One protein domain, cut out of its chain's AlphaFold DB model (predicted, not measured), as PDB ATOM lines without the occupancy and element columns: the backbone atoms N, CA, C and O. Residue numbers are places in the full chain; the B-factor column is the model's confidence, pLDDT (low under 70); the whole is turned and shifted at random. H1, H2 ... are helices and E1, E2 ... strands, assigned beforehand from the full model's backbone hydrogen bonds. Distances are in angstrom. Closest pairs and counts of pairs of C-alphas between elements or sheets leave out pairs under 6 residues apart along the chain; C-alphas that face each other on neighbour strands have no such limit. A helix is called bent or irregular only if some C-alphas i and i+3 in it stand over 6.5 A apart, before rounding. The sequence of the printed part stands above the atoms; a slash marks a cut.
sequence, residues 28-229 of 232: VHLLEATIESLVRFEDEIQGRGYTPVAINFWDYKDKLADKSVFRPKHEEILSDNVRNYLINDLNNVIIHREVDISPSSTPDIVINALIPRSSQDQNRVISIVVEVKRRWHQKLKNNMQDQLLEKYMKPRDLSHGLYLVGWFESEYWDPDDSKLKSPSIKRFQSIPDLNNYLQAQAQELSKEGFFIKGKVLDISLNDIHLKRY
ATOM      1  N   VAL A  28     -37.014 -46.111 -64.025       93.88
ATOM      2  CA  VAL A  28     -36.366 -47.422 -63.844       93.88
ATOM      3  C   VAL A  28     -34.840 -47.318 -63.895       93.88
ATOM      4  O   VAL A  28     -34.184 -47.876 -63.021       93.88
ATOM      5  N   HIS A  29     -34.265 -46.538 -64.822       92.62
ATOM      6  CA  HIS A  29     -32.812 -46.324 -64.843       92.62
ATOM      7  C   HIS A  29     -32.344 -45.607 -63.567       92.62
ATOM      8  O   HIS A  29     -31.292 -45.938 -63.028       92.62
ATOM      9  N   LEU A  30     -33.116 -44.627 -63.070       94.56
ATOM     10  CA  LEU A  30     -32.781 -43.903 -61.839       94.56
ATOM     11  C   LEU A  30     -32.829 -44.825 -60.614       94.56
ATOM     12  O   LEU A  30     -31.942 -44.766 -59.763       94.56
ATOM     13  N   LEU A  31     -33.828 -45.709 -60.549       96.06
ATOM     14  CA  LEU A  31     -33.939 -46.732 -59.512       96.06
ATOM     15  C   LEU A  31     -32.755 -47.706 -59.549       96.06
ATOM     16  O   LEU A  31     -32.163 -47.983 -58.509       96.06
ATOM     17  N   GLU A  32     -32.376 -48.187 -60.733       95.12
ATOM     18  CA  GLU A  32     -31.220 -49.073 -60.915       95.12
ATOM     19  C   GLU A  32     -29.913 -48.391 -60.495       95.12
ATOM     20  O   GLU A  32     -29.177 -48.941 -59.678       95.12
ATOM     21  N   ALA A  33     -29.665 -47.160 -60.952       94.81
ATOM     22  CA  ALA A  33     -28.482 -46.391 -60.565       94.81
ATOM     23  C   ALA A  33     -28.424 -46.125 -59.051       94.81
ATOM     24  O   ALA A  33     -27.351 -46.192 -58.450       94.81
ATOM     25  N   THR A  34     -29.576 -45.885 -58.416       96.31
ATOM     26  CA  THR A  34     -29.681 -45.737 -56.955       96.31
ATOM     27  C   THR A  34     -29.313 -47.036 -56.239       96.31
ATOM     28  O   THR A  34     -28.547 -47.017 -55.281       96.31
ATOM     29  N   ILE A  35     -29.805 -48.185 -56.710       97.44
ATOM     30  CA  ILE A  35     -29.466 -49.493 -56.128       97.44
ATOM     31  C   ILE A  35     -27.970 -49.788 -56.276       97.44
ATOM     32  O   ILE A  35     -27.341 -50.226 -55.315       97.44
ATOM     33  N   GLU A  36     -27.387 -49.523 -57.446       96.25
ATOM     34  CA  GLU A  36     -25.948 -49.684 -57.679       96.25
ATOM     35  C   GLU A  36     -25.106 -48.752 -56.796       96.25
ATOM     36  O   GLU A  36     -24.055 -49.157 -56.300       96.25
ATOM     37  N   SER A  37     -25.568 -47.518 -56.581       96.19
ATOM     38  CA  SER A  37     -24.956 -46.572 -55.644       96.19
ATOM     39  C   SER A  37     -24.961 -47.126 -54.222       96.19
ATOM     40  O   SER A  37     -23.927 -47.170 -53.565       96.19
ATOM     41  N   LEU A  38     -26.080 -47.698 -53.774       97.19
ATOM     42  CA  LEU A  38     -26.167 -48.339 -52.459       97.19
ATOM     43  C   LEU A  38     -25.295 -49.597 -52.326       97.19
ATOM     44  O   LEU A  38     -24.928 -49.950 -51.210       97.19
ATOM     45  N   VAL A  39     -24.977 -50.295 -53.422       95.94
ATOM     46  CA  VAL A  39     -23.985 -51.387 -53.398       95.94
ATOM     47  C   VAL A  39     -22.590 -50.825 -53.126       95.94
ATOM     48  O   VAL A  39     -21.902 -51.332 -52.247       95.94
ATOM     49  N   ARG A  40     -22.203 -49.731 -53.794       94.38
ATOM     50  CA  ARG A  40     -20.930 -49.043 -53.509       94.38
ATOM     51  C   ARG A  40     -20.884 -48.505 -52.079       94.38
ATOM     52  O   ARG A  40     -19.853 -48.609 -51.421       94.38
ATOM     53  N   PHE A  41     -22.013 -48.008 -51.577       95.12
ATOM     54  CA  PHE A  41     -22.101 -47.561 -50.195       95.12
ATOM     55  C   PHE A  41     -21.867 -48.701 -49.205       95.12
ATOM     56  O   PHE A  41     -21.129 -48.538 -48.239       95.12
ATOM     57  N   GLU A  42     -22.470 -49.866 -49.448       94.94
ATOM     58  CA  GLU A  42     -22.242 -51.062 -48.635       94.94
ATOM     59  C   GLU A  42     -20.763 -51.461 -48.623       94.94
ATOM     60  O   GLU A  42     -20.217 -51.768 -47.564       94.94
ATOM     61  N   ASP A  43     -20.099 -51.398 -49.780       92.31
ATOM     62  CA  ASP A  43     -18.668 -51.673 -49.890       92.31
ATOM     63  C   ASP A  43     -17.834 -50.689 -49.047       92.31
ATOM     64  O   ASP A  43     -16.893 -51.111 -48.377       92.31
ATOM     65  N   GLU A  44     -18.198 -49.402 -48.997       91.12
ATOM     66  CA  GLU A  44     -17.544 -48.415 -48.122       91.12
ATOM     67  C   GLU A  44     -17.812 -48.674 -46.635       91.12
ATOM     68  O   GLU A  44     -16.879 -48.671 -45.825       91.12
ATOM     69  N   ILE A  45     -19.066 -48.955 -46.267       92.00
ATOM     70  CA  ILE A  45     -19.458 -49.293 -44.891       92.00
ATOM     71  C   ILE A  45     -18.639 -50.482 -44.388       92.00
ATOM     72  O   ILE A  45     -18.053 -50.410 -43.303       92.00
ATOM     73  N   GLN A  46     -18.563 -51.539 -45.193       91.25
ATOM     74  CA  GLN A  46     -17.876 -52.784 -44.859       91.25
ATOM     75  C   GLN A  46     -16.360 -52.732 -45.120       91.25
ATOM     76  O   GLN A  46     -15.658 -53.697 -44.834       91.25
ATOM     77  N   GLY A  47     -15.829 -51.623 -45.647       84.75
ATOM     78  CA  GLY A  47     -14.397 -51.449 -45.906       84.75
ATOM     79  C   GLY A  47     -13.835 -52.364 -46.997       84.75
ATOM     80  O   GLY A  47     -12.658 -52.724 -46.970       84.75
ATOM     81  N   ARG A  48     -14.644 -52.728 -47.995       82.19
ATOM     82  CA  ARG A  48     -14.208 -53.469 -49.188       82.19
ATOM     83  C   ARG A  48     -13.440 -52.529 -50.131       82.19
ATOM     84  O   ARG A  48     -13.909 -52.165 -51.202       82.19
ATOM     85  N   GLY A  49     -12.254 -52.098 -49.694       62.94
ATOM     86  CA  GLY A  49     -11.342 -51.224 -50.448       62.94
ATOM     87  C   GLY A  49     -10.713 -50.079 -49.643       62.94
ATOM     88  O   GLY A  49      -9.722 -49.516 -50.097       62.94
ATOM     89  N   TYR A  50     -11.239 -49.758 -48.454       69.94
ATOM     90  CA  TYR A  50     -10.783 -48.665 -47.576       69.94
ATOM     91  C   TYR A  50     -11.040 -48.995 -46.094       69.94
ATOM     92  O   TYR A  50     -11.464 -50.097 -45.762       69.94
ATOM     93  N   THR A  51     -10.790 -48.050 -45.179       76.75
ATOM     94  CA  THR A  51     -11.155 -48.200 -43.760       76.75
ATOM     95  C   THR A  51     -12.678 -48.360 -43.610       76.75
ATOM     96  O   THR A  51     -13.390 -47.449 -44.037       76.75
ATOM     97  N   PRO A  52     -13.181 -49.446 -42.986       82.75
ATOM     98  CA  PRO A  52     -14.609 -49.628 -42.743       82.75
ATOM     99  C   PRO A  52     -15.211 -48.448 -41.979       82.75
ATOM    100  O   PRO A  52     -14.652 -47.996 -40.973       82.75
ATOM    101  N   VAL A  53     -16.373 -47.971 -42.428       87.19
ATOM    102  CA  VAL A  53     -17.116 -46.886 -41.765       87.19
ATOM    103  C   VAL A  53     -18.375 -47.367 -41.045       87.19
ATOM    104  O   VAL A  53     -19.110 -46.546 -40.501       87.19
ATOM    105  N   ALA A  54     -18.599 -48.686 -40.958       90.44
ATOM    106  CA  ALA A  54     -19.692 -49.287 -40.191       90.44
ATOM    107  C   ALA A  54     -19.800 -48.717 -38.772       90.44
ATOM    108  O   ALA A  54     -20.899 -48.415 -38.320       90.44
ATOM    109  N   ILE A  55     -18.672 -48.454 -38.104       88.19
ATOM    110  CA  ILE A  55     -18.621 -47.862 -36.759       88.19
ATOM    111  C   ILE A  55     -19.396 -46.540 -36.631       88.19
ATOM    112  O   ILE A  55     -19.921 -46.235 -35.564       88.19
ATOM    113  N   ASN A  56     -19.554 -45.776 -37.716       89.25
ATOM    114  CA  ASN A  56     -20.298 -44.518 -37.702       89.25
ATOM    115  C   ASN A  56     -21.794 -44.709 -37.416       89.25
ATOM    116  O   ASN A  56     -22.454 -43.738 -37.044       89.25
ATOM    117  N   PHE A  57     -22.312 -45.934 -37.533       93.12
ATOM    118  CA  PHE A  57     -23.702 -46.304 -37.264       93.12
ATOM    119  C   PHE A  57     -23.918 -46.920 -35.874       93.12
ATOM    120  O   PHE A  57     -25.044 -47.296 -35.538       93.12
ATOM    121  N   TRP A  58     -22.866 -47.007 -35.058       92.44
ATOM    122  CA  TRP A  58     -22.893 -47.624 -33.736       92.44
ATOM    123  C   TRP A  58     -22.378 -46.649 -32.671       92.44
ATOM    124  O   TRP A  58     -21.374 -45.968 -32.862       92.44
ATOM    125  N   ASP A  59     -23.077 -46.570 -31.542       90.56
ATOM    126  CA  ASP A  59     -22.664 -45.814 -30.364       90.56
ATOM    127  C   ASP A  59     -21.836 -46.704 -29.443       90.56
ATOM    128  O   ASP A  59     -22.287 -47.781 -29.038       90.56
ATOM    129  N   TYR A  60     -20.638 -46.231 -29.099       85.94
ATOM    130  CA  TYR A  60     -19.794 -46.849 -28.084       85.94
ATOM    131  C   TYR A  60     -20.426 -46.693 -26.705       85.94
ATOM    132  O   TYR A  60     -20.877 -45.612 -26.324       85.94
ATOM    133  N   LYS A  61     -20.417 -47.774 -25.933       81.00
ATOM    134  CA  LYS A  61     -20.810 -47.762 -24.537       81.00
ATOM    135  C   LYS A  61     -19.757 -48.508 -23.739       81.00
ATOM    136  O   LYS A  61     -19.620 -49.728 -23.844       81.00
ATOM    137  N   ASP A  62     -19.040 -47.754 -22.919       67.50
ATOM    138  CA  ASP A  62     -18.107 -48.342 -21.980       67.50
ATOM    139  C   ASP A  62     -18.872 -49.162 -20.935       67.50
ATOM    140  O   ASP A  62     -19.873 -48.706 -20.365       67.50
ATOM    141  N   LYS A  63     -18.430 -50.396 -20.702       61.91
ATOM    142  CA  LYS A  63     -18.871 -51.187 -19.554       61.91
ATOM    143  C   LYS A  63     -17.708 -51.213 -18.575       61.91
ATOM    144  O   LYS A  63     -16.589 -51.513 -18.960       61.91
ATOM    145  N   LEU A  64     -18.019 -51.031 -17.287       53.03
ATOM    146  CA  LEU A  64     -17.091 -51.137 -16.147       53.03
ATOM    147  C   LEU A  64     -16.281 -52.458 -16.069       53.03
ATOM    148  O   LEU A  64     -15.482 -52.617 -15.154       53.03
ATOM    149  N   ALA A  65     -16.484 -53.407 -16.987       52.75
ATOM    150  CA  ALA A  65     -15.819 -54.700 -17.039       52.75
ATOM    151  C   ALA A  65     -15.338 -55.004 -18.471       52.75
ATOM    152  O   ALA A  65     -16.122 -55.502 -19.276       52.75
ATOM    153  N   ASP A  66     -14.070 -54.686 -18.762       60.16
ATOM    154  CA  ASP A  66     -13.149 -55.184 -19.814       60.16
ATOM    155  C   ASP A  66     -13.628 -55.417 -21.266       60.16
ATOM    156  O   ASP A  66     -12.839 -55.845 -22.113       60.16
ATOM    157  N   LYS A  67     -14.882 -55.124 -21.618       68.06
ATOM    158  CA  LYS A  67     -15.415 -55.285 -22.973       68.06
ATOM    159  C   LYS A  67     -16.167 -54.044 -23.419       68.06
ATOM    160  O   LYS A  67     -17.228 -53.712 -22.896       68.06
ATOM    161  N   SER A  68     -15.634 -53.429 -24.465       77.88
ATOM    162  CA  SER A  68     -16.323 -52.442 -25.285       77.88
ATOM    163  C   SER A  68     -17.593 -53.052 -25.880       77.88
ATOM    164  O   SER A  68     -17.516 -54.059 -26.583       77.88
ATOM    165  N   VAL A  69     -18.751 -52.444 -25.611       88.06
ATOM    166  CA  VAL A  69     -20.021 -52.823 -26.243       88.06
ATOM    167  C   VAL A  69     -20.597 -51.656 -27.032       88.06
ATOM    168  O   VAL A  69     -20.295 -50.492 -26.768       88.06
ATOM    169  N   PHE A  70     -21.436 -51.969 -28.012       91.31
ATOM    170  CA  PHE A  70     -21.969 -51.006 -28.963       91.31
ATOM    171  C   PHE A  70     -23.477 -51.147 -29.111       91.31
ATOM    172  O   PHE A  70     -24.041 -52.232 -28.967       91.31
ATOM    173  N   ARG A  71     -24.155 -50.048 -29.423       92.56
ATOM    174  CA  ARG A  71     -25.585 -50.054 -29.757       92.56
ATOM    175  C   ARG A  71     -25.805 -49.372 -31.100       92.56
ATOM    176  O   ARG A  71     -25.148 -48.372 -31.358       92.56
ATOM    177  N   PRO A  72     -26.733 -49.838 -31.947       92.62
ATOM    178  CA  PRO A  72     -27.073 -49.116 -33.161       92.62
ATOM    179  C   PRO A  72     -27.597 -47.719 -32.849       92.62
ATOM    180  O   PRO A  72     -28.446 -47.558 -31.960       92.62
ATOM    181  N   LYS A  73     -27.153 -46.747 -33.642       91.50
ATOM    182  CA  LYS A  73     -27.659 -45.378 -33.615       91.50
ATOM    183  C   LYS A  73     -29.140 -45.297 -34.020       91.50
ATOM    184  O   LYS A  73     -29.785 -46.265 -34.452       91.50
ATOM    185  N   HIS A  74     -29.707 -44.108 -33.841       82.69
ATOM    186  CA  HIS A  74     -31.084 -43.799 -34.222       82.69
ATOM    187  C   HIS A  74     -31.317 -43.918 -35.741       82.69
ATOM    188  O   HIS A  74     -30.380 -43.899 -36.532       82.69
ATOM    189  N   GLU A  75     -32.582 -44.090 -36.144       78.81
ATOM    190  CA  GLU A  75     -32.977 -44.329 -37.548       78.81
ATOM    191  C   GLU A  75     -32.570 -43.202 -38.488       78.81
ATOM    192  O   GLU A  75     -32.100 -43.465 -39.590       78.81
ATOM    193  N   GLU A  76     -32.704 -41.969 -38.006       84.88
ATOM    194  CA  GLU A  76     -32.364 -40.742 -38.726       84.88
ATOM    195  C   GLU A  76     -30.911 -40.771 -39.207       84.88
ATOM    196  O   GLU A  76     -30.648 -40.455 -40.360       84.88
ATOM    197  N   ILE A  77     -29.988 -41.309 -38.397       90.44
ATOM    198  CA  ILE A  77     -28.578 -41.449 -38.781       90.44
ATOM    199  C   ILE A  77     -28.418 -42.336 -40.017       90.44
ATOM    200  O   ILE A  77     -27.591 -42.035 -40.874       90.44
ATOM    201  N   LEU A  78     -29.194 -43.418 -40.138       91.56
ATOM    202  CA  LEU A  78     -29.136 -44.264 -41.328       91.56
ATOM    203  C   LEU A  78     -29.658 -43.512 -42.557       91.56
ATOM    204  O   LEU A  78     -28.985 -43.505 -43.585       91.56
ATOM    205  N   SER A  79     -30.822 -42.873 -42.438       90.31
ATOM    206  CA  SER A  79     -31.424 -42.115 -43.541       90.31
ATOM    207  C   SER A  79     -30.511 -40.983 -44.022       90.31
ATOM    208  O   SER A  79     -30.218 -40.888 -45.214       90.31
ATOM    209  N   ASP A  80     -29.957 -40.196 -43.096       90.00
ATOM    210  CA  ASP A  80     -29.063 -39.076 -43.399       90.00
ATOM    211  C   ASP A  80     -27.771 -39.533 -44.081       90.00
ATOM    212  O   ASP A  80     -27.324 -38.918 -45.050       90.00
ATOM    213  N   ASN A  81     -27.169 -40.633 -43.618       92.81
ATOM    214  CA  ASN A  81     -25.956 -41.168 -44.237       92.81
ATOM    215  C   ASN A  81     -26.231 -41.727 -45.637       92.81
ATOM    216  O   ASN A  81     -25.466 -41.441 -46.555       92.81
ATOM    217  N   VAL A  82     -27.332 -42.465 -45.820       93.62
ATOM    218  CA  VAL A  82     -27.764 -42.929 -47.147       93.62
ATOM    219  C   VAL A  82     -27.967 -41.737 -48.076       93.62
ATOM    220  O   VAL A  82     -27.456 -41.725 -49.193       93.62
ATOM    221  N   ARG A  83     -28.667 -40.703 -47.612       91.12
ATOM    222  CA  ARG A  83     -28.931 -39.498 -48.393       91.12
ATOM    223  C   ARG A  83     -27.650 -38.778 -48.803       91.12
ATOM    224  O   ARG A  83     -27.466 -38.503 -49.985       91.12
ATOM    225  N   ASN A  84     -26.769 -38.491 -47.848       91.12
ATOM    226  CA  ASN A  84     -25.508 -37.797 -48.110       91.12
ATOM    227  C   ASN A  84     -24.617 -38.597 -49.067       91.12
ATOM    228  O   ASN A  84     -23.987 -38.016 -49.950       91.12
ATOM    229  N   TYR A  85     -24.607 -39.925 -48.936       93.81
ATOM    230  CA  TYR A  85     -23.900 -40.792 -49.866       93.81
ATOM    231  C   TYR A  85     -24.460 -40.689 -51.284       93.81
ATOM    232  O   TYR A  85     -23.711 -40.435 -52.225       93.81
ATOM    233  N   LEU A  86     -25.780 -40.832 -51.436       93.69
ATOM    234  CA  LEU A  86     -26.451 -40.759 -52.732       93.69
ATOM    235  C   LEU A  86     -26.242 -39.395 -53.403       93.69
ATOM    236  O   LEU A  86     -26.018 -39.358 -54.608       93.69
ATOM    237  N   ILE A  87     -26.257 -38.290 -52.644       89.19
ATOM    238  CA  ILE A  87     -25.946 -36.948 -53.169       89.19
ATOM    239  C   ILE A  87     -24.551 -36.934 -53.791       89.19
ATOM    240  O   ILE A  87     -24.377 -36.451 -54.908       89.19
ATOM    241  N   ASN A  88     -23.559 -37.466 -53.084       90.19
ATOM    242  CA  ASN A  88     -22.183 -37.451 -53.561       90.19
ATOM    243  C   ASN A  88     -21.987 -38.402 -54.746       90.19
ATOM    244  O   ASN A  88     -21.425 -38.012 -55.764       90.19
ATOM    245  N   ASP A  89     -22.444 -39.647 -54.646       92.75
ATOM    246  CA  ASP A  89     -22.177 -40.664 -55.664       92.75
ATOM    247  C   ASP A  89     -23.017 -40.453 -56.935       92.75
ATOM    248  O   ASP A  89     -22.465 -40.477 -58.035       92.75
ATOM    249  N   LEU A  90     -24.320 -40.157 -56.824       90.75
ATOM    250  CA  LEU A  90     -25.179 -39.995 -58.004       90.75
ATOM    251  C   LEU A  90     -24.818 -38.761 -58.835       90.75
ATOM    252  O   LEU A  90     -24.886 -38.843 -60.058       90.75
ATOM    253  N   ASN A  91     -24.363 -37.667 -58.215       86.12
ATOM    254  CA  ASN A  91     -23.865 -36.498 -58.952       86.12
ATOM    255  C   ASN A  91     -22.569 -36.782 -59.731       86.12
ATOM    256  O   ASN A  91     -22.270 -36.086 -60.697       86.12
ATOM    257  N   ASN A  92     -21.806 -37.805 -59.337       82.62
ATOM    258  CA  ASN A  92     -20.587 -38.221 -60.031       82.62
ATOM    259  C   ASN A  92     -20.837 -39.320 -61.077       82.62
ATOM    260  O   ASN A  92     -20.051 -39.486 -62.010       82.62
ATOM    261  N   VAL A  93     -21.899 -40.106 -60.901       81.75
ATOM    262  CA  VAL A  93     -22.214 -41.277 -61.729       81.75
ATOM    263  C   VAL A  93     -23.237 -40.957 -62.817       81.75
ATOM    264  O   VAL A  93     -23.146 -41.489 -63.926       81.75
ATOM    265  N   ILE A  94     -24.216 -40.101 -62.536       82.56
ATOM    266  CA  ILE A  94     -25.227 -39.721 -63.517       82.56
ATOM    267  C   ILE A  94     -24.665 -38.604 -64.390       82.56
ATOM    268  O   ILE A  94     -24.460 -37.478 -63.949       82.56
ATOM    269  N   ILE A  95     -24.449 -38.914 -65.666       73.06
ATOM    270  CA  ILE A  95     -23.923 -37.942 -66.622       73.06
ATOM    271  C   ILE A  95     -25.043 -37.079 -67.210       73.06
ATOM    272  O   ILE A  95     -26.141 -37.563 -67.496       73.06
ATOM    273  N   HIS A  96     -24.738 -35.801 -67.442       64.06
ATOM    274  CA  HIS A  96     -25.595 -34.843 -68.160       64.06
ATOM    275  C   HIS A  96     -26.997 -34.630 -67.571       64.06
ATOM    276  O   HIS A  96     -27.931 -34.249 -68.289       64.06
ATOM    277  N   ARG A  97     -27.157 -34.872 -66.268       73.62
ATOM    278  CA  ARG A  97     -28.388 -34.599 -65.524       73.62
ATOM    279  C   ARG A  97     -28.027 -33.952 -64.198       73.62
ATOM    280  O   ARG A  97     -27.088 -34.379 -63.539       73.62
ATOM    281  N   GLU A  98     -28.818 -32.969 -63.802       74.06
ATOM    282  CA  GLU A  98     -28.809 -32.487 -62.426       74.06
ATOM    283  C   GLU A  98     -29.645 -33.448 -61.580       74.06
ATOM    284  O   GLU A  98     -30.783 -33.775 -61.950       74.06
ATOM    285  N   VAL A  99     -29.059 -33.923 -60.482       75.75
ATOM    286  CA  VAL A  99     -29.724 -34.784 -59.506       75.75
ATOM    287  C   VAL A  99     -29.994 -33.956 -58.259       75.75
ATOM    288  O   VAL A  99     -29.073 -33.435 -57.634       75.75
ATOM    289  N   ASP A 100     -31.266 -33.846 -57.897       81.06
ATOM    290  CA  ASP A 100     -31.696 -33.203 -56.661       81.06
ATOM    291  C   ASP A 100     -32.207 -34.255 -55.675       81.06
ATOM    292  O   ASP A 100     -33.016 -35.120 -56.023       81.06
ATOM    293  N   ILE A 101     -31.723 -34.175 -54.435       79.69
ATOM    294  CA  ILE A 101     -32.115 -35.065 -53.342       79.69
ATOM    295  C   ILE A 101     -32.525 -34.207 -52.152       79.69
ATOM    296  O   ILE A 101     -31.713 -33.796 -51.313       79.69
ATOM    297  N   SER A 102     -33.823 -33.943 -52.070       67.31
ATOM    298  CA  SER A 102     -34.392 -33.082 -51.037       67.31
ATOM    299  C   SER A 102     -34.602 -33.843 -49.722       67.31
ATOM    300  O   SER A 102     -35.000 -35.012 -49.737       67.31
ATOM    301  N   PRO A 103     -34.349 -33.199 -48.562       56.38
ATOM    302  CA  PRO A 103     -34.914 -33.679 -47.313       56.38
ATOM    303  C   PRO A 103     -36.412 -33.439 -47.402       56.38
ATOM    304  O   PRO A 103     -36.845 -32.355 -47.803       56.38
ATOM    305  N   SER A 104     -37.216 -34.395 -46.976       55.22
ATOM    306  CA  SER A 104     -38.628 -34.116 -46.782       55.22
ATOM    307  C   SER A 104     -39.025 -34.493 -45.365       55.22
ATOM    308  O   SER A 104     -38.418 -35.366 -44.750       55.22
ATOM    309  N   SER A 105     -40.043 -33.822 -44.826       54.44
ATOM    310  CA  SER A 105     -40.628 -34.231 -43.549       54.44
ATOM    311  C   SER A 105     -41.223 -35.639 -43.638       54.44
ATOM    312  O   SER A 105     -41.321 -36.291 -42.607       54.44
ATOM    313  N   THR A 106     -41.608 -36.080 -44.850       59.50
ATOM    314  CA  THR A 106     -41.995 -37.443 -45.265       59.50
ATOM    315  C   THR A 106     -42.191 -37.492 -46.808       59.50
ATOM    316  O   THR A 106     -42.923 -36.627 -47.319       59.50
ATOM    317  N   PRO A 107     -41.626 -38.438 -47.602       65.81
ATOM    318  CA  PRO A 107     -40.815 -39.634 -47.282       65.81
ATOM    319  C   PRO A 107     -39.367 -39.359 -46.843       65.81
ATOM    320  O   PRO A 107     -38.893 -38.230 -46.942       65.81
ATOM    321  N   ASP A 108     -38.655 -40.408 -46.418       79.00
ATOM    322  CA  ASP A 108     -37.260 -40.312 -45.966       79.00
ATOM    323  C   ASP A 108     -36.340 -39.672 -47.026       79.00
ATOM    324  O   ASP A 108     -35.576 -38.759 -46.709       79.00
ATOM    325  N   ILE A 109     -36.424 -40.109 -48.293       89.56
ATOM    326  CA  ILE A 109     -35.607 -39.569 -49.393       89.56
ATOM    327  C   ILE A 109     -36.423 -39.518 -50.696       89.56
ATOM    328  O   ILE A 109     -37.024 -40.511 -51.109       89.56
ATOM    329  N   VAL A 110     -36.397 -38.374 -51.386       91.19
ATOM    330  CA  VAL A 110     -36.875 -38.230 -52.775       91.19
ATOM    331  C   VAL A 110     -35.684 -37.915 -53.667       91.19
ATOM    332  O   VAL A 110     -34.921 -37.002 -53.360       91.19
ATOM    333  N   ILE A 111     -35.538 -38.655 -54.765       91.12
ATOM    334  CA  ILE A 111     -34.466 -38.451 -55.744       91.12
ATOM    335  C   ILE A 111     -35.100 -38.009 -57.055       91.12
ATOM    336  O   ILE A 111     -35.898 -38.746 -57.637       91.12
ATOM    337  N   ASN A 112     -34.721 -36.824 -57.519       90.38
ATOM    338  CA  ASN A 112     -35.166 -36.233 -58.770       90.38
ATOM    339  C   ASN A 112     -33.987 -36.151 -59.739       90.38
ATOM    340  O   ASN A 112     -32.901 -35.733 -59.349       90.38
ATOM    341  N   ALA A 113     -34.203 -36.484 -61.009       87.50
ATOM    342  CA  ALA A 113     -33.242 -36.200 -62.069       87.50
ATOM    343  C   ALA A 113     -33.898 -35.382 -63.186       87.50
ATOM    344  O   ALA A 113     -34.951 -35.751 -63.720       87.50
ATOM    345  N   LEU A 114     -33.262 -34.268 -63.553       85.00
ATOM    346  CA  LEU A 114     -33.716 -33.395 -64.634       85.00
ATOM    347  C   LEU A 114     -33.245 -33.937 -65.980       85.00
ATOM    348  O   LEU A 114     -32.055 -33.921 -66.282       85.00
ATOM    349  N   ILE A 115     -34.185 -34.382 -66.814       81.62
ATOM    350  CA  ILE A 115     -33.961 -34.808 -68.198       81.62
ATOM    351  C   ILE A 115     -34.235 -33.625 -69.136       81.62
ATOM    352  O   ILE A 115     -35.403 -33.366 -69.460       81.62
ATOM    353  N   PRO A 116     -33.196 -32.935 -69.646       69.50
ATOM    354  CA  PRO A 116     -33.360 -32.004 -70.746       69.50
ATOM    355  C   PRO A 116     -34.041 -32.657 -71.944       69.50
ATOM    356  O   PRO A 116     -33.582 -33.674 -72.481       69.50
ATOM    357  N   ARG A 117     -35.152 -32.054 -72.366       69.19
ATOM    358  CA  ARG A 117     -35.743 -32.290 -73.682       69.19
ATOM    359  C   ARG A 117     -35.186 -31.244 -74.654       69.19
ATOM    360  O   ARG A 117     -34.529 -30.292 -74.250       69.19
ATOM    361  N   SER A 118     -35.324 -31.491 -75.956       61.38
ATOM    362  CA  SER A 118     -34.860 -30.569 -77.006       61.38
ATOM    363  C   SER A 118     -35.389 -29.152 -76.776       61.38
ATOM    364  O   SER A 118     -36.421 -28.997 -76.138       61.38
ATOM    365  N   SER A 119     -34.719 -28.149 -77.346       58.56
ATOM    366  CA  SER A 119     -34.862 -26.697 -77.115       58.56
ATOM    367  C   SER A 119     -36.274 -26.074 -77.162       58.56
ATOM    368  O   SER A 119     -36.401 -24.884 -76.901       58.56
ATOM    369  N   GLN A 120     -37.322 -26.838 -77.473       58.00
ATOM    370  CA  GLN A 120     -38.726 -26.405 -77.490       58.00
ATOM    371  C   GLN A 120     -39.614 -27.100 -76.436       58.00
ATOM    372  O   GLN A 120     -40.743 -26.671 -76.231       58.00
ATOM    373  N   ASP A 121     -39.120 -28.137 -75.752       59.84
ATOM    374  CA  ASP A 121     -39.843 -28.867 -74.706       59.84
ATOM    375  C   ASP A 121     -39.284 -28.515 -73.323       59.84
ATOM    376  O   ASP A 121     -38.070 -28.447 -73.127       59.84
ATOM    377  N   GLN A 122     -40.169 -28.371 -72.335       66.88
ATOM    378  CA  GLN A 122     -39.760 -28.227 -70.938       66.88
ATOM    379  C   GLN A 122     -38.994 -29.472 -70.460       66.88
ATOM    380  O   GLN A 122     -39.272 -30.602 -70.885       66.88
ATOM    381  N   ASN A 123     -38.027 -29.263 -69.561       75.81
ATOM    382  CA  ASN A 123     -37.296 -30.349 -68.912       75.81
ATOM    383  C   ASN A 123     -38.282 -31.319 -68.253       75.81
ATOM    384  O   ASN A 123     -39.213 -30.907 -67.564       75.81
ATOM    385  N   ARG A 124     -38.066 -32.620 -68.455       84.31
ATOM    386  CA  ARG A 124     -38.830 -33.657 -67.758       84.31
ATOM    387  C   ARG A 124     -38.113 -33.986 -66.457       84.31
ATOM    388  O   ARG A 124     -36.942 -34.346 -66.493       84.31
ATOM    389  N   VAL A 125     -38.821 -33.938 -65.337       87.12
ATOM    390  CA  VAL A 125     -38.339 -34.506 -64.074       87.12
ATOM    391  C   VAL A 125     -38.725 -35.981 -64.041       87.12
ATOM    392  O   VAL A 125     -39.856 -36.334 -64.378       87.12
ATOM    393  N   ILE A 126     -37.779 -36.840 -63.681       90.62
ATOM    394  CA  ILE A 126     -38.064 -38.215 -63.263       90.62
ATOM    395  C   ILE A 126     -37.750 -38.337 -61.776       90.62
ATOM    396  O   ILE A 126     -36.768 -37.762 -61.305       90.62
ATOM    397  N   SER A 127     -38.582 -39.077 -61.051       92.31
ATOM    398  CA  SER A 127     -38.540 -39.100 -59.590       92.31
ATOM    399  C   SER A 127     -38.725 -40.512 -59.059       92.31
ATOM    400  O   SER A 127     -39.559 -41.266 -59.565       92.31
ATOM    401  N   ILE A 128     -37.975 -40.850 -58.012       94.88
ATOM    402  CA  ILE A 128     -38.191 -42.057 -57.210       94.88
ATOM    403  C   ILE A 128     -38.236 -41.698 -55.722       94.88
ATOM    404  O   ILE A 128     -37.644 -40.706 -55.290       94.88
ATOM    405  N   VAL A 129     -38.912 -42.533 -54.934       94.00
ATOM    406  CA  VAL A 129     -38.915 -42.438 -53.466       94.00
ATOM    407  C   VAL A 129     -38.086 -43.564 -52.871       94.00
ATOM    408  O   VAL A 129     -38.222 -44.710 -53.294       94.00
ATOM    409  N   VAL A 130     -37.282 -43.262 -51.854       94.88
ATOM    410  CA  VAL A 130     -36.638 -44.270 -51.007       94.88
ATOM    411  C   VAL A 130     -37.196 -44.155 -49.593       94.88
ATOM    412  O   VAL A 130     -37.138 -43.092 -48.979       94.88
ATOM    413  N   GLU A 131     -37.732 -45.262 -49.089       94.25
ATOM    414  CA  GLU A 131     -38.178 -45.407 -47.705       94.25
ATOM    415  C   GLU A 131     -37.164 -46.260 -46.944       94.25
ATOM    416  O   GLU A 131     -36.880 -47.394 -47.344       94.25
ATOM    417  N   VAL A 132     -36.621 -45.730 -45.848       93.56
ATOM    418  CA  VAL A 132     -35.520 -46.336 -45.099       93.56
ATOM    419  C   VAL A 132     -36.040 -46.888 -43.778       93.56
ATOM    420  O   VAL A 132     -36.763 -46.234 -43.029       93.56
ATOM    421  N   LYS A 133     -35.694 -48.136 -43.462       92.88
ATOM    422  CA  LYS A 133     -36.072 -48.795 -42.204       92.88
ATOM    423  C   LYS A 133     -34.899 -49.572 -41.622       92.88
ATOM    424  O   LYS A 133     -33.948 -49.926 -42.308       92.88
ATOM    425  N   ARG A 134     -34.970 -49.888 -40.331       92.12
ATOM    426  CA  ARG A 134     -34.008 -50.778 -39.651       92.12
ATOM    427  C   ARG A 134     -34.585 -52.187 -39.531       92.12
ATOM    428  O   ARG A 134     -35.800 -52.334 -39.379       92.12
ATOM    429  N   ARG A 135     -33.741 -53.231 -39.529       91.62
ATOM    430  CA  ARG A 135     -34.201 -54.641 -39.503       91.62
ATOM    431  C   ARG A 135     -35.130 -54.992 -38.329       91.62
ATOM    432  O   ARG A 135     -35.940 -55.906 -38.446       91.62
ATOM    433  N   TRP A 136     -35.059 -54.270 -37.207       89.69
ATOM    434  CA  TRP A 136     -35.932 -54.480 -36.040       89.69
ATOM    435  C   TRP A 136     -37.224 -53.652 -36.038       89.69
ATOM    436  O   TRP A 136     -37.943 -53.677 -35.036       89.69
ATOM    437  N   HIS A 137     -37.538 -52.924 -37.116       86.38
ATOM    438  CA  HIS A 137     -38.760 -52.126 -37.197       86.38
ATOM    439  C   HIS A 137     -40.008 -53.021 -37.051       86.38
ATOM    440  O   HIS A 137     -40.137 -54.054 -37.712       86.38
ATOM    441  N   GLN A 138     -40.945 -52.631 -36.180       82.31
ATOM    442  CA  GLN A 138     -42.089 -53.476 -35.789       82.31
ATOM    443  C   GLN A 138     -43.053 -53.754 -36.951       82.31
ATOM    444  O   GLN A 138     -43.638 -54.829 -37.042       82.31
ATOM    445  N   LYS A 139     -43.193 -52.788 -37.865       82.69
ATOM    446  CA  LYS A 139     -44.080 -52.870 -39.036       82.69
ATOM    447  C   LYS A 139     -43.344 -53.189 -40.335       82.69
ATOM    448  O   LYS A 139     -43.818 -52.820 -41.403       82.69
ATOM    449  N   LEU A 140     -42.189 -53.861 -40.265       84.50
ATOM    450  CA  LEU A 140     -41.382 -54.162 -41.456       84.50
ATOM    451  C   LEU A 140     -42.198 -54.850 -42.565       84.50
ATOM    452  O   LEU A 140     -41.972 -54.574 -43.733       84.50
ATOM    453  N   LYS A 141     -43.178 -55.681 -42.175       83.44
ATOM    454  CA  LYS A 141     -44.085 -56.393 -43.081       83.44
ATOM    455  C   LYS A 141     -45.077 -55.514 -43.824       83.44
ATOM    456  O   LYS A 141     -45.468 -55.878 -44.916       83.44
ATOM    457  N   ASN A 142     -45.544 -54.427 -43.223       89.81
ATOM    458  CA  ASN A 142     -46.660 -53.666 -43.789       89.81
ATOM    459  C   ASN A 142     -46.180 -52.332 -44.359       89.81
ATOM    460  O   ASN A 142     -46.762 -51.829 -45.305       89.81
ATOM    461  N   ASN A 143     -45.074 -51.789 -43.842       91.44
ATOM    462  CA  ASN A 143     -44.579 -50.465 -44.211       91.44
ATOM    463  C   ASN A 143     -44.238 -50.305 -45.699       91.44
ATOM    464  O   ASN A 143     -44.356 -49.194 -46.206       91.44
ATOM    465  N   MET A 144     -43.831 -51.363 -46.403       95.88
ATOM    466  CA  MET A 144     -43.611 -51.260 -47.849       95.88
ATOM    467  C   MET A 144     -44.915 -50.912 -48.586       95.88
ATOM    468  O   MET A 144     -44.916 -50.079 -49.485       95.88
ATOM    469  N   GLN A 145     -46.037 -51.496 -48.166       96.31
ATOM    470  CA  GLN A 145     -47.350 -51.149 -48.697       96.31
ATOM    471  C   GLN A 145     -47.851 -49.837 -48.078       96.31
ATOM    472  O   GLN A 145     -48.035 -48.854 -48.784       96.31
ATOM    473  N   ASP A 146     -48.008 -49.795 -46.756       94.81
ATOM    474  CA  ASP A 146     -48.679 -48.699 -46.050       94.81
ATOM    475  C   ASP A 146     -47.939 -47.360 -46.174       94.81
ATOM    476  O   ASP A 146     -48.568 -46.307 -46.273       94.81
ATOM    477  N   GLN A 147     -46.601 -47.372 -46.125       93.31
ATOM    478  CA  GLN A 147     -45.798 -46.148 -46.170       93.31
ATOM    479  C   GLN A 147     -45.289 -45.873 -47.580       93.31
ATOM    480  O   GLN A 147     -45.664 -44.861 -48.166       93.31
ATOM    481  N   LEU A 148     -44.471 -46.765 -48.146       95.50
ATOM    482  CA  LEU A 148     -43.855 -46.495 -49.445       95.50
ATOM    483  C   LEU A 148     -44.916 -46.377 -50.553       95.50
ATOM    484  O   LEU A 148     -44.979 -45.341 -51.211       95.50
ATOM    485  N   LEU A 149     -45.787 -47.375 -50.726       96.00
ATOM    486  CA  LEU A 149     -46.788 -47.341 -51.795       96.00
ATOM    487  C   LEU A 149     -47.950 -46.373 -51.501       96.00
ATOM    488  O   LEU A 149     -48.168 -45.418 -52.246       96.00
ATOM    489  N   GLU A 150     -48.708 -46.616 -50.429       95.19
ATOM    490  CA  GLU A 150     -49.981 -45.923 -50.175       95.19
ATOM    491  C   GLU A 150     -49.793 -44.469 -49.726       95.19
ATOM    492  O   GLU A 150     -50.534 -43.587 -50.158       95.19
ATOM    493  N   LYS A 151     -48.802 -44.189 -48.872       92.88
ATOM    494  CA  LYS A 151     -48.587 -42.841 -48.319       92.88
ATOM    495  C   LYS A 151     -47.656 -41.985 -49.178       92.88
ATOM    496  O   LYS A 151     -47.810 -40.757 -49.205       92.88
ATOM    497  N   TYR A 152     -46.678 -42.591 -49.852       92.31
ATOM    498  CA  TYR A 152     -45.651 -41.837 -50.573       92.31
ATOM    499  C   TYR A 152     -45.809 -41.848 -52.083       92.31
ATOM    500  O   TYR A 152     -45.844 -40.764 -52.667       92.31
ATOM    501  N   MET A 153     -45.955 -43.021 -52.692       94.62
ATOM    502  CA  MET A 153     -46.010 -43.154 -54.146       94.62
ATOM    503  C   MET A 153     -47.351 -42.689 -54.725       94.62
ATOM    504  O   MET A 153     -47.373 -41.734 -55.501       94.62
ATOM    505  N   LYS A 154     -48.474 -43.288 -54.301       94.44
ATOM    506  CA  LYS A 154     -49.808 -42.981 -54.856       94.44
ATOM    507  C   LYS A 154     -50.198 -41.498 -54.767       94.44
ATOM    508  O   LYS A 154     -50.591 -40.945 -55.790       94.44
ATOM    509  N   PRO A 155     -50.067 -40.805 -53.616       92.00
ATOM    510  CA  PRO A 155     -50.528 -39.419 -53.504       92.00
ATOM    511  C   PRO A 155     -49.681 -38.418 -54.296       92.00
ATOM    512  O   PRO A 155     -50.103 -37.282 -54.484       92.00
ATOM    513  N   ARG A 156     -48.472 -38.817 -54.716       88.88
ATOM    514  CA  ARG A 156     -47.531 -37.986 -55.481       88.88
ATOM    515  C   ARG A 156     -47.436 -38.406 -56.951       88.88
ATOM    516  O   ARG A 156     -46.588 -37.875 -57.656       88.88
ATOM    517  N   ASP A 157     -48.268 -39.356 -57.386       91.62
ATOM    518  CA  ASP A 157     -48.240 -39.942 -58.733       91.62
ATOM    519  C   ASP A 157     -46.849 -40.485 -59.128       91.62
ATOM    520  O   ASP A 157     -46.380 -40.365 -60.259       91.62
ATOM    521  N   LEU A 158     -46.140 -41.066 -58.152       93.06
ATOM    522  CA  LEU A 158     -44.814 -41.642 -58.363       93.06
ATOM    523  C   LEU A 158     -44.940 -43.132 -58.652       93.06
ATOM    524  O   LEU A 158     -45.483 -43.898 -57.860       93.06
ATOM    525  N   SER A 159     -44.386 -43.556 -59.783       96.00
ATOM    526  CA  SER A 159     -44.467 -44.948 -60.235       96.00
ATOM    527  C   SER A 159     -43.362 -45.839 -59.668       96.00
ATOM    528  O   SER A 159     -43.500 -47.055 -59.711       96.00
ATOM    529  N   HIS A 160     -42.272 -45.273 -59.141       97.69
ATOM    530  CA  HIS A 160     -41.086 -46.036 -58.742       97.69
ATOM    531  C   HIS A 160     -40.680 -45.766 -57.292       97.69
ATOM    532  O   HIS A 160     -40.629 -44.616 -56.849       97.69
ATOM    533  N   GLY A 161     -40.350 -46.837 -56.569       96.94
ATOM    534  CA  GLY A 161     -39.961 -46.762 -55.166       96.94
ATOM    535  C   GLY A 161     -38.942 -47.819 -54.752       96.94
ATOM    536  O   GLY A 161     -38.897 -48.927 -55.293       96.94
ATOM    537  N   LEU A 162     -38.135 -47.482 -53.752       97.75
ATOM    538  CA  LEU A 162     -37.172 -48.371 -53.119       97.75
ATOM    539  C   LEU A 162     -37.475 -48.479 -51.626       97.75
ATOM    540  O   LEU A 162     -37.513 -47.480 -50.914       97.75
ATOM    541  N   TYR A 163     -37.643 -49.703 -51.141       97.50
ATOM    542  CA  TYR A 163     -37.728 -49.997 -49.719       97.50
ATOM    543  C   TYR A 163     -36.379 -50.522 -49.230       97.50
ATOM    544  O   TYR A 163     -35.990 -51.656 -49.531       97.50
ATOM    545  N   LEU A 164     -35.650 -49.681 -48.502       96.88
ATOM    546  CA  LEU A 164     -34.301 -49.953 -48.025       96.88
ATOM    547  C   LEU A 164     -34.331 -50.365 -46.553       96.88
ATOM    548  O   LEU A 164     -34.851 -49.640 -45.707       96.88
ATOM    549  N   VAL A 165     -33.730 -51.508 -46.224       96.69
ATOM    550  CA  VAL A 165     -33.617 -51.973 -44.839       96.69
ATOM    551  C   VAL A 165     -32.160 -52.105 -44.423       96.69
ATOM    552  O   VAL A 165     -31.421 -52.914 -44.976       96.69
ATOM    553  N   GLY A 166     -31.760 -51.351 -43.402       95.94
ATOM    554  CA  GLY A 166     -30.460 -51.497 -42.759       95.94
ATOM    555  C   GLY A 166     -30.386 -52.767 -41.912       95.94
ATOM    556  O   GLY A 166     -31.154 -52.930 -40.952       95.94
ATOM    557  N   TRP A 167     -29.456 -53.655 -42.256       95.94
ATOM    558  CA  TRP A 167     -29.098 -54.834 -41.480       95.94
ATOM    559  C   TRP A 167     -27.989 -54.484 -40.499       95.94
ATOM    560  O   TRP A 167     -26.898 -54.114 -40.907       95.94
ATOM    561  N   PHE A 168     -28.267 -54.602 -39.206       93.94
ATOM    562  CA  PHE A 168     -27.242 -54.462 -38.180       93.94
ATOM    563  C   PHE A 168     -27.013 -55.818 -37.543       93.94
ATOM    564  O   PHE A 168     -27.973 -56.520 -37.211       93.94
ATOM    565  N   GLU A 169     -25.752 -56.151 -37.350       92.56
ATOM    566  CA  GLU A 169     -25.284 -57.346 -36.670       92.56
ATOM    567  C   GLU A 169     -23.888 -57.056 -36.133       92.56
ATOM    568  O   GLU A 169     -23.138 -56.293 -36.739       92.56
ATOM    569  N   SER A 170     -23.556 -57.575 -34.960       91.50
ATOM    570  CA  SER A 170     -22.225 -57.399 -34.388       91.50
ATOM    571  C   SER A 170     -22.040 -58.342 -33.211       91.50
ATOM    572  O   SER A 170     -22.942 -58.473 -32.382       91.50
ATOM    573  N   GLU A 171     -20.850 -58.926 -33.084       88.81
ATOM    574  CA  GLU A 171     -20.430 -59.605 -31.852       88.81
ATOM    575  C   GLU A 171     -20.248 -58.626 -30.677       88.81
ATOM    576  O   GLU A 171     -20.291 -59.026 -29.514       88.81
ATOM    577  N   TYR A 172     -20.102 -57.330 -30.977       88.56
ATOM    578  CA  TYR A 172     -19.946 -56.260 -29.998       88.56
ATOM    579  C   TYR A 172     -21.271 -55.587 -29.620       88.56
ATOM    580  O   TYR A 172     -21.269 -54.635 -28.835       88.56
ATOM    581  N   TRP A 173     -22.410 -56.039 -30.162       91.31
ATOM    582  CA  TRP A 173     -23.715 -55.479 -29.807       91.31
ATOM    583  C   TRP A 173     -23.988 -55.715 -28.315       91.31
ATOM    584  O   TRP A 173     -23.977 -56.851 -27.849       91.31
ATOM    585  N   ASP A 174     -24.251 -54.641 -27.562       91.19
ATOM    586  CA  ASP A 174     -24.646 -54.705 -26.155       91.19
ATOM    587  C   ASP A 174     -25.805 -55.704 -25.967       91.19
ATOM    588  O   ASP A 174     -26.921 -55.426 -26.424       91.19
ATOM    589  N   PRO A 175     -25.580 -56.843 -25.278       89.69
ATOM    590  CA  PRO A 175     -26.583 -57.898 -25.129       89.69
ATOM    591  C   PRO A 175     -27.813 -57.435 -24.334       89.69
ATOM    592  O   PRO A 175     -28.879 -58.049 -24.416       89.69
ATOM    593  N   ASP A 176     -27.686 -56.328 -23.596       90.00
ATOM    594  CA  ASP A 176     -28.775 -55.718 -22.838       90.00
ATOM    595  C   ASP A 176     -29.631 -54.752 -23.683       90.00
ATOM    596  O   ASP A 176     -30.597 -54.174 -23.173       90.00
ATOM    597  N   ASP A 177     -29.308 -54.531 -24.966       90.19
ATOM    598  CA  ASP A 177     -30.110 -53.679 -25.850       90.19
ATOM    599  C   ASP A 177     -31.476 -54.328 -26.142       90.19
ATOM    600  O   ASP A 177     -31.586 -55.442 -26.658       90.19
ATOM    601  N   SER A 178     -32.556 -53.600 -25.850       89.31
ATOM    602  CA  SER A 178     -33.927 -54.064 -26.081       89.31
ATOM    603  C   SER A 178     -34.219 -54.346 -27.557       89.31
ATOM    604  O   SER A 178     -35.098 -55.158 -27.850       89.31
ATOM    605  N   LYS A 179     -33.461 -53.743 -28.488       89.38
ATOM    606  CA  LYS A 179     -33.589 -53.988 -29.933       89.38
ATOM    607  C   LYS A 179     -33.388 -55.460 -30.287       89.38
ATOM    608  O   LYS A 179     -34.168 -55.971 -31.087       89.38
ATOM    609  N   LEU A 180     -32.444 -56.151 -29.635       87.25
ATOM    610  CA  LEU A 180     -32.170 -57.587 -29.827       87.25
ATOM    611  C   LEU A 180     -33.376 -58.478 -29.495       87.25
ATOM    612  O   LEU A 180     -33.500 -59.594 -29.995       87.25
ATOM    613  N   LYS A 181     -34.313 -57.976 -28.683       86.25
ATOM    614  CA  LYS A 181     -35.536 -58.693 -28.299       86.25
ATOM    615  C   LYS A 181     -36.677 -58.511 -29.310       86.25
ATOM    616  O   LYS A 181     -37.729 -59.129 -29.138       86.25
ATOM    617  N   SER A 182     -36.492 -57.693 -30.354       86.31
ATOM    618  CA  SER A 182     -37.518 -57.423 -31.368       86.31
ATOM    619  C   SER A 182     -37.938 -58.701 -32.116       86.31
ATOM    620  O   SER A 182     -37.073 -59.467 -32.554       86.31
ATOM    621  N   PRO A 183     -39.248 -58.928 -32.347       83.75
ATOM    622  CA  PRO A 183     -39.732 -60.073 -33.121       83.75
ATOM    623  C   PRO A 183     -39.127 -60.161 -34.527       83.75
ATOM    624  O   PRO A 183     -38.899 -61.259 -35.031       83.75
ATOM    625  N   SER A 184     -38.837 -59.017 -35.154       82.25
ATOM    626  CA  SER A 184     -38.263 -58.971 -36.502       82.25
ATOM    627  C   SER A 184     -36.839 -59.539 -36.545       82.25
ATOM    628  O   SER A 184     -36.505 -60.223 -37.508       82.25
ATOM    629  N   ILE A 185     -36.034 -59.350 -35.489       84.38
ATOM    630  CA  ILE A 185     -34.689 -59.950 -35.392       84.38
ATOM    631  C   ILE A 185     -34.781 -61.474 -35.299       84.38
ATOM    632  O   ILE A 185     -34.037 -62.176 -35.968       84.38
ATOM    633  N   LYS A 186     -35.741 -62.006 -34.534       83.94
ATOM    634  CA  LYS A 186     -35.958 -63.460 -34.436       83.94
ATOM    635  C   LYS A 186     -36.479 -64.078 -35.732       83.94
ATOM    636  O   LYS A 186     -36.287 -65.264 -35.972       83.94
ATOM    637  N   ARG A 187     -37.179 -63.297 -36.551       86.00
ATOM    638  CA  ARG A 187     -37.785 -63.772 -37.797       86.00
ATOM    639  C   ARG A 187     -36.779 -63.876 -38.939       86.00
ATOM    640  O   ARG A 187     -36.864 -64.820 -39.714       86.00
ATOM    641  N   PHE A 188     -35.889 -62.898 -39.068       90.62
ATOM    642  CA  PHE A 188     -34.927 -62.834 -40.163       90.62
ATOM    643  C   PHE A 188     -33.524 -63.053 -39.607       90.62
ATOM    644  O   PHE A 188     -32.980 -62.168 -38.942       90.62
ATOM    645  N   GLN A 189     -32.981 -64.243 -39.870       90.06
ATOM    646  CA  GLN A 189     -31.711 -64.715 -39.313       90.06
ATOM    647  C   GLN A 189     -30.513 -64.393 -40.206       90.06
ATOM    648  O   GLN A 189     -29.389 -64.384 -39.726       90.06
ATOM    649  N   SER A 190     -30.743 -64.083 -41.483       94.06
ATOM    650  CA  SER A 190     -29.683 -63.696 -42.408       94.06
ATOM    651  C   SER A 190     -30.112 -62.581 -43.369       94.06
ATOM    652  O   SER A 190     -31.306 -62.356 -43.605       94.06
ATOM    653  N   ILE A 191     -29.124 -61.893 -43.951       94.94
ATOM    654  CA  ILE A 191     -29.340 -60.916 -45.030       94.94
ATOM    655  C   ILE A 191     -30.095 -61.551 -46.213       94.94
ATOM    656  O   ILE A 191     -31.080 -60.948 -46.646       94.94
ATOM    657  N   PRO A 192     -29.723 -62.750 -46.720       96.56
ATOM    658  CA  PRO A 192     -30.489 -63.430 -47.764       96.56
ATOM    659  C   PRO A 192     -31.964 -63.641 -47.414       96.56
ATOM    660  O   PRO A 192     -32.820 -63.363 -48.252       96.56
ATOM    661  N   ASP A 193     -32.283 -64.063 -46.186       94.56
ATOM    662  CA  ASP A 193     -33.675 -64.303 -45.774       94.56
ATOM    663  C   ASP A 193     -34.507 -63.024 -45.829       94.56
ATOM    664  O   ASP A 193     -35.619 -63.007 -46.370       94.56
ATOM    665  N   LEU A 194     -33.965 -61.936 -45.274       95.19
ATOM    666  CA  LEU A 194     -34.636 -60.647 -45.301       95.19
ATOM    667  C   LEU A 194     -34.749 -60.123 -46.732       95.19
ATOM    668  O   LEU A 194     -35.817 -59.658 -47.122       95.19
ATOM    669  N   ASN A 195     -33.687 -60.224 -47.531       95.50
ATOM    670  CA  ASN A 195     -33.708 -59.760 -48.911       95.50
ATOM    671  C   ASN A 195     -34.759 -60.517 -49.732       95.50
ATOM    672  O   ASN A 195     -35.584 -59.879 -50.376       95.50
ATOM    673  N   ASN A 196     -34.807 -61.848 -49.642       95.50
ATOM    674  CA  ASN A 196     -35.811 -62.666 -50.326       95.50
ATOM    675  C   ASN A 196     -37.237 -62.274 -49.922       95.50
ATOM    676  O   ASN A 196     -38.107 -62.130 -50.781       95.50
ATOM    677  N   TYR A 197     -37.468 -62.039 -48.627       95.38
ATOM    678  CA  TYR A 197     -38.757 -61.564 -48.134       95.38
ATOM    679  C   TYR A 197     -39.144 -60.199 -48.724       95.38
ATOM    680  O   TYR A 197     -40.267 -60.032 -49.199       95.38
ATOM    681  N   LEU A 198     -38.216 -59.236 -48.729       95.88
ATOM    682  CA  LEU A 198     -38.463 -57.904 -49.287       95.88
ATOM    683  C   LEU A 198     -38.666 -57.945 -50.806       95.88
ATOM    684  O   LEU A 198     -39.528 -57.233 -51.309       95.88
ATOM    685  N   GLN A 199     -37.919 -58.775 -51.543       95.75
ATOM    686  CA  GLN A 199     -38.108 -58.924 -52.990       95.75
ATOM    687  C   GLN A 199     -39.479 -59.513 -53.322       95.75
ATOM    688  O   GLN A 199     -40.158 -58.989 -54.200       95.75
ATOM    689  N   ALA A 200     -39.903 -60.564 -52.610       96.19
ATOM    690  CA  ALA A 200     -41.213 -61.175 -52.819       96.19
ATOM    691  C   ALA A 200     -42.339 -60.157 -52.587       96.19
ATOM    692  O   ALA A 200     -43.210 -59.984 -53.437       96.19
ATOM    693  N   GLN A 201     -42.263 -59.402 -51.488       96.69
ATOM    694  CA  GLN A 201     -43.228 -58.344 -51.209       96.69
ATOM    695  C   GLN A 201     -43.210 -57.238 -52.276       96.69
ATOM    696  O   GLN A 201     -44.262 -56.816 -52.755       96.69
ATOM    697  N   ALA A 202     -42.027 -56.770 -52.672       96.94
ATOM    698  CA  ALA A 202     -41.885 -55.736 -53.689       96.94
ATOM    699  C   ALA A 202     -42.463 -56.186 -55.039       96.94
ATOM    700  O   ALA A 202     -43.131 -55.407 -55.717       96.94
ATOM    701  N   GLN A 203     -42.265 -57.454 -55.408       96.56
ATOM    702  CA  GLN A 203     -42.841 -58.050 -56.609       96.56
ATOM    703  C   GLN A 203     -44.371 -58.125 -56.534       96.56
ATOM    704  O   GLN A 203     -45.045 -57.807 -57.511       96.56
ATOM    705  N   GLU A 204     -44.934 -58.498 -55.383       96.50
ATOM    706  CA  GLU A 204     -46.386 -58.534 -55.176       96.50
ATOM    707  C   GLU A 204     -47.042 -57.151 -55.269       96.50
ATOM    708  O   GLU A 204     -48.177 -57.057 -55.748       96.50
ATOM    709  N   LEU A 205     -46.343 -56.105 -54.820       96.62
ATOM    710  CA  LEU A 205     -46.806 -54.714 -54.847       96.62
ATOM    711  C   LEU A 205     -46.510 -53.996 -56.173       96.62
ATOM    712  O   LEU A 205     -47.119 -52.965 -56.453       96.62
ATOM    713  N   SER A 206     -45.615 -54.533 -57.007       96.44
ATOM    714  CA  SER A 206     -45.294 -53.992 -58.337       96.44
ATOM    715  C   SER A 206     -46.380 -54.340 -59.360       96.44
ATOM    716  O   SER A 206     -46.185 -55.147 -60.271       96.44
ATOM    717  N   LYS A 207     -47.569 -53.766 -59.168       93.06
ATOM    718  CA  LYS A 207     -48.764 -53.938 -60.004       93.06
ATOM    719  C   LYS A 207     -49.312 -52.570 -60.402       93.06
ATOM    720  O   LYS A 207     -48.900 -51.557 -59.856       93.06
ATOM    721  N   GLU A 208     -50.232 -52.540 -61.366       89.50
ATOM    722  CA  GLU A 208     -50.987 -51.322 -61.723       89.50
ATOM    723  C   GLU A 208     -50.109 -50.109 -62.100       89.50
ATOM    724  O   GLU A 208     -50.486 -48.962 -61.899       89.50
ATOM    725  N   GLY A 209     -48.928 -50.358 -62.678       92.00
ATOM    726  CA  GLY A 209     -47.996 -49.301 -63.089       92.00
ATOM    727  C   GLY A 209     -46.993 -48.869 -62.016       92.00
ATOM    728  O   GLY A 209     -46.164 -48.004 -62.298       92.00
ATOM    729  N   PHE A 210     -47.013 -49.491 -60.833       96.88
ATOM    730  CA  PHE A 210     -45.988 -49.309 -59.809       96.88
ATOM    731  C   PHE A 210     -44.833 -50.302 -59.970       96.88
ATOM    732  O   PHE A 210     -45.027 -51.476 -60.288       96.88
ATOM    733  N   PHE A 211     -43.624 -49.824 -59.698       97.38
ATOM    734  CA  PHE A 211     -42.377 -50.576 -59.727       97.38
ATOM    735  C   PHE A 211     -41.639 -50.356 -58.410       97.38
ATOM    736  O   PHE A 211     -41.072 -49.293 -58.156       97.38
ATOM    737  N   ILE A 212     -41.658 -51.372 -57.556       97.88
ATOM    738  CA  ILE A 212     -41.041 -51.332 -56.233       97.88
ATOM    739  C   ILE A 212     -39.882 -52.322 -56.199       97.88
ATOM    740  O   ILE A 212     -39.967 -53.436 -56.722       97.88
ATOM    741  N   LYS A 213     -38.785 -51.925 -55.560       98.00
ATOM    742  CA  LYS A 213     -37.679 -52.821 -55.212       98.00
ATOM    743  C   LYS A 213     -37.468 -52.828 -53.707       98.00
ATOM    744  O   LYS A 213     -37.620 -51.805 -53.047       98.00
ATOM    745  N   GLY A 214     -37.094 -53.985 -53.169       96.88
ATOM    746  CA  GLY A 214     -36.508 -54.090 -51.837       96.88
ATOM    747  C   GLY A 214     -34.984 -54.088 -51.931       96.88
ATOM    748  O   GLY A 214     -34.432 -54.585 -52.912       96.88
ATOM    749  N   LYS A 215     -34.285 -53.570 -50.923       96.62
ATOM    750  CA  LYS A 215     -32.851 -53.825 -50.740       96.62
ATOM    751  C   LYS A 215     -32.522 -53.908 -49.258       96.62
ATOM    752  O   LYS A 215     -33.012 -53.114 -48.459       96.62
ATOM    753  N   VAL A 216     -31.654 -54.850 -48.910       97.62
ATOM    754  CA  VAL A 216     -30.966 -54.863 -47.617       97.62
ATOM    755  C   VAL A 216     -29.605 -54.184 -47.783       97.62
ATOM    756  O   VAL A 216     -28.933 -54.394 -48.797       97.62
ATOM    757  N   LEU A 217     -29.242 -53.336 -46.822       97.06
ATOM    758  CA  LEU A 217     -27.935 -52.689 -46.718       97.06
ATOM    759  C   LEU A 217     -27.204 -53.249 -45.501       97.06
ATOM    760  O   LEU A 217     -27.716 -53.125 -44.387       97.06
ATOM    761  N   ASP A 218     -26.040 -53.861 -45.706       95.88
ATOM    762  CA  ASP A 218     -25.239 -54.413 -44.611       95.88
ATOM    763  C   ASP A 218     -24.490 -53.323 -43.825       95.88
ATOM    764  O   ASP A 218     -23.554 -52.695 -44.318       95.88
ATOM    765  N   ILE A 219     -24.900 -53.114 -42.574       94.69
ATOM    766  CA  ILE A 219     -24.343 -52.146 -41.615       94.69
ATOM    767  C   ILE A 219     -23.760 -52.893 -40.401       94.69
ATOM    768  O   ILE A 219     -23.641 -52.360 -39.292       94.69
ATOM    769  N   SER A 220     -23.418 -54.168 -40.586       93.75
ATOM    770  CA  SER A 220     -22.825 -54.981 -39.531       93.75
ATOM    771  C   SER A 220     -21.473 -54.419 -39.099       93.75
ATOM    772  O   SER A 220     -20.697 -53.931 -39.919       93.75
ATOM    773  N   LEU A 221     -21.205 -54.483 -37.796       90.50
ATOM    774  CA  LEU A 221     -19.929 -54.107 -37.200       90.50
ATOM    775  C   LEU A 221     -19.160 -55.386 -36.869       90.50
ATOM    776  O   LEU A 221     -19.372 -55.982 -35.809       90.50
ATOM    777  N   ASN A 222     -18.291 -55.795 -37.793       81.94
ATOM    778  CA  ASN A 222     -17.524 -57.041 -37.696       81.94
ATOM    779  C   ASN A 222     -16.072 -56.815 -37.252       81.94
ATOM    780  O   ASN A 222     -15.532 -57.634 -36.526       81.94
ATOM    781  N   ASP A 223     -15.473 -55.677 -37.612       71.31
ATOM    782  CA  ASP A 223     -14.114 -55.315 -37.215       71.31
ATOM    783  C   ASP A 223     -14.101 -53.969 -36.490       71.31
ATOM    784  O   ASP A 223     -14.625 -52.966 -36.980       71.31
ATOM    785  N   ILE A 224     -13.444 -53.925 -35.330       66.38
ATOM    786  CA  ILE A 224     -13.143 -52.675 -34.634       66.38
ATOM    787  C   ILE A 224     -11.644 -52.429 -34.739       66.38
ATOM    788  O   ILE A 224     -10.827 -53.157 -34.173       66.38
ATOM    789  N   HIS A 225     -11.249 -51.340 -35.395       59.97
ATOM    790  CA  HIS A 225      -9.879 -50.842 -35.297       59.97
ATOM    791  C   HIS A 225      -9.662 -50.197 -33.914       59.97
ATOM    792  O   HIS A 225      -9.655 -48.975 -33.761       59.97
ATOM    793  N   LEU A 226      -9.475 -51.044 -32.891       51.38
ATOM    794  CA  LEU A 226      -9.394 -50.697 -31.461       51.38
ATOM    795  C   LEU A 226      -8.361 -49.604 -31.128       51.38
ATOM    796  O   LEU A 226      -8.493 -48.922 -30.114       51.38
ATOM    797  N   LYS A 227      -7.353 -49.387 -31.985       50.09
ATOM    798  CA  LYS A 227      -6.332 -48.342 -31.789       50.09
ATOM    799  C   LYS A 227      -6.895 -46.913 -31.779       50.09
ATOM    800  O   LYS A 227      -6.237 -46.041 -31.231       50.09
ATOM    801  N   ARG A 228      -8.081 -46.661 -32.348       51.69
ATOM    802  CA  ARG A 228      -8.690 -45.316 -32.392       51.69
ATOM    803  C   ARG A 228      -9.525 -44.942 -31.161       51.69
ATOM    804  O   ARG A 228      -9.824 -43.768 -30.999       51.69
ATOM    805  N   TYR A 229      -9.890 -45.904 -30.311       49.81
ATOM    806  CA  TYR A 229     -10.935 -45.703 -29.292       49.81
ATOM    807  C   TYR A 229     -10.467 -45.893 -27.845       49.81
ATOM    808  O   TYR A 229     -11.243 -45.679 -26.928       49.81
TER     809      TYR A 229
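What this domain is: This is residues 28 to 229 of the 232 residues of an uncharacterized protein of marine sediment metagenome (UniProt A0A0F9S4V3). What does a first look show? A twisted sheet of five strands is the middle of three layers, with helices H1 and H3 over one face and H4 and H7 over the other. The small hairpin of E1 and E2 lies beyond one end of this body, and residues 117 to 122, between E4 and E5, stick out at the opposite end. What is it made of? The printed part has 202 residues with seven named helices and seven named strands, in the order H1 H2 E1 E2 H3 E3 E4 E5 H4 E6 H5 H6 H7 E7, and its class is mixed, helices and strands. The large sheet has the order E3 E4 E5 E6 E7 and is mixed, antiparallel from E3 to E5 and parallel from E5 to E7. How large is it? It is compact, with a radius of gyration of the C-alphas of 18.3 A, and spans 70 by 34 by 28 A, the two end loops making the length.

How they stand to each other: What is on the first face? H1, residues 28 to 45, is on the sheet of E3, residues 99 to 102, E4, 109 to 115, E5, 124 to 134, E6, 160 to 167, and E7, 211 to 218; its height over the sheet is 6.3 A, and it runs slantwise over E5, at 38 degrees on the local plane. On the same face is H3, residues 75 to 93, whose C-alpha of Ser 79 is 6.1 A from that of Val 132 in E5, their closest pair. H1 touches H3 with residues 33 to 41 alone, opposite ways at a steep tilt of 67 degrees, closest at the C-alphas of Ser 37 and Asp 89, 6.5 A apart. How do the strands pair? E3, E4 and E5 form a meander, each strand the antiparallel neighbour of the one before, with N 100 and O 112 at 2.9 A and N 113 and O 126 at 2.9 A, within hydrogen-bond range. E5 and E6 are parallel, with N 131 and O 162 at 2.9 A, as are E6 and E7, with N 163 and O 213 at 2.8 A. E1, residues 58 to 61, and E2, 69 to 72, form an antiparallel hairpin, with N 59 and O 71 at 2.8 A. What is on the opposite face? H4, residues 143 to 156, runs along the strands over E5 and E6 at a height over the sheet of 9.5 A, in a strand-helix-strand unit, two parallel neighbour strands with a helix between, E5, H4, E6, whose crossover is right-handed. H7, residues 191 to 205, runs along the strands over E7 at a height of 7.1 A, their closest C-alphas, of Leu 198 and Gly 214, being 5.0 A apart; H5, residues 178 to 181, and H6, 183 to 187, not on the sheet, come before it in the second such unit, E6, H5 H6 H7, E7. H4 touches H7 with residues 144 to 149 alone, the same way at a steep tilt of 42 degrees, closest at the C-alphas of Gln 145 and Leu 205, 7.1 A. What of H2 and the helix backbones? H2, residues 54 to 57, is close to H1 but not clearly touching, the C-alphas of Ile 45 and Ala 54 being 4.7 A apart. Each O i to N i+4 pair is within hydrogen-bond range in H1, H6 and H7, against 13 of 15 in H3 and 4 of 10 in H4, which has 1 of 11 O i to N i+3 pairs within range; H2 and H5 are too short for an O i to N i+4 pair. H4 is irregular, but only just: C-alphas 151 and 154 are 6.7 A apart.

Where its parts are: Where does the first element begin and the last end? H1 begins at C-alpha 28, (-36.366, -47.422, -63.844), and E7 ends at C-alpha 218, (-25.239, -54.413, -44.611). Which elements are long? From first to last C-alpha, E5 measures 33.3 A, H3 26.6 A, H1 25.5 A, E7 23.2 A, E6 22.8 A and H7 21.0 A.

The domain as a whole: How far does it reach? The two C-alphas farthest apart, those of Ala 65 and Gln 120, are 70.6 A apart. Is anything cut or long? The printed part has no cut, and no link is long. Where is confidence low? The mean pLDDT of the printed part is 86.5, and 28 residues are under 70, among them residues 62 to 67, 102 to 107, 116 to 122 and 224 to 229.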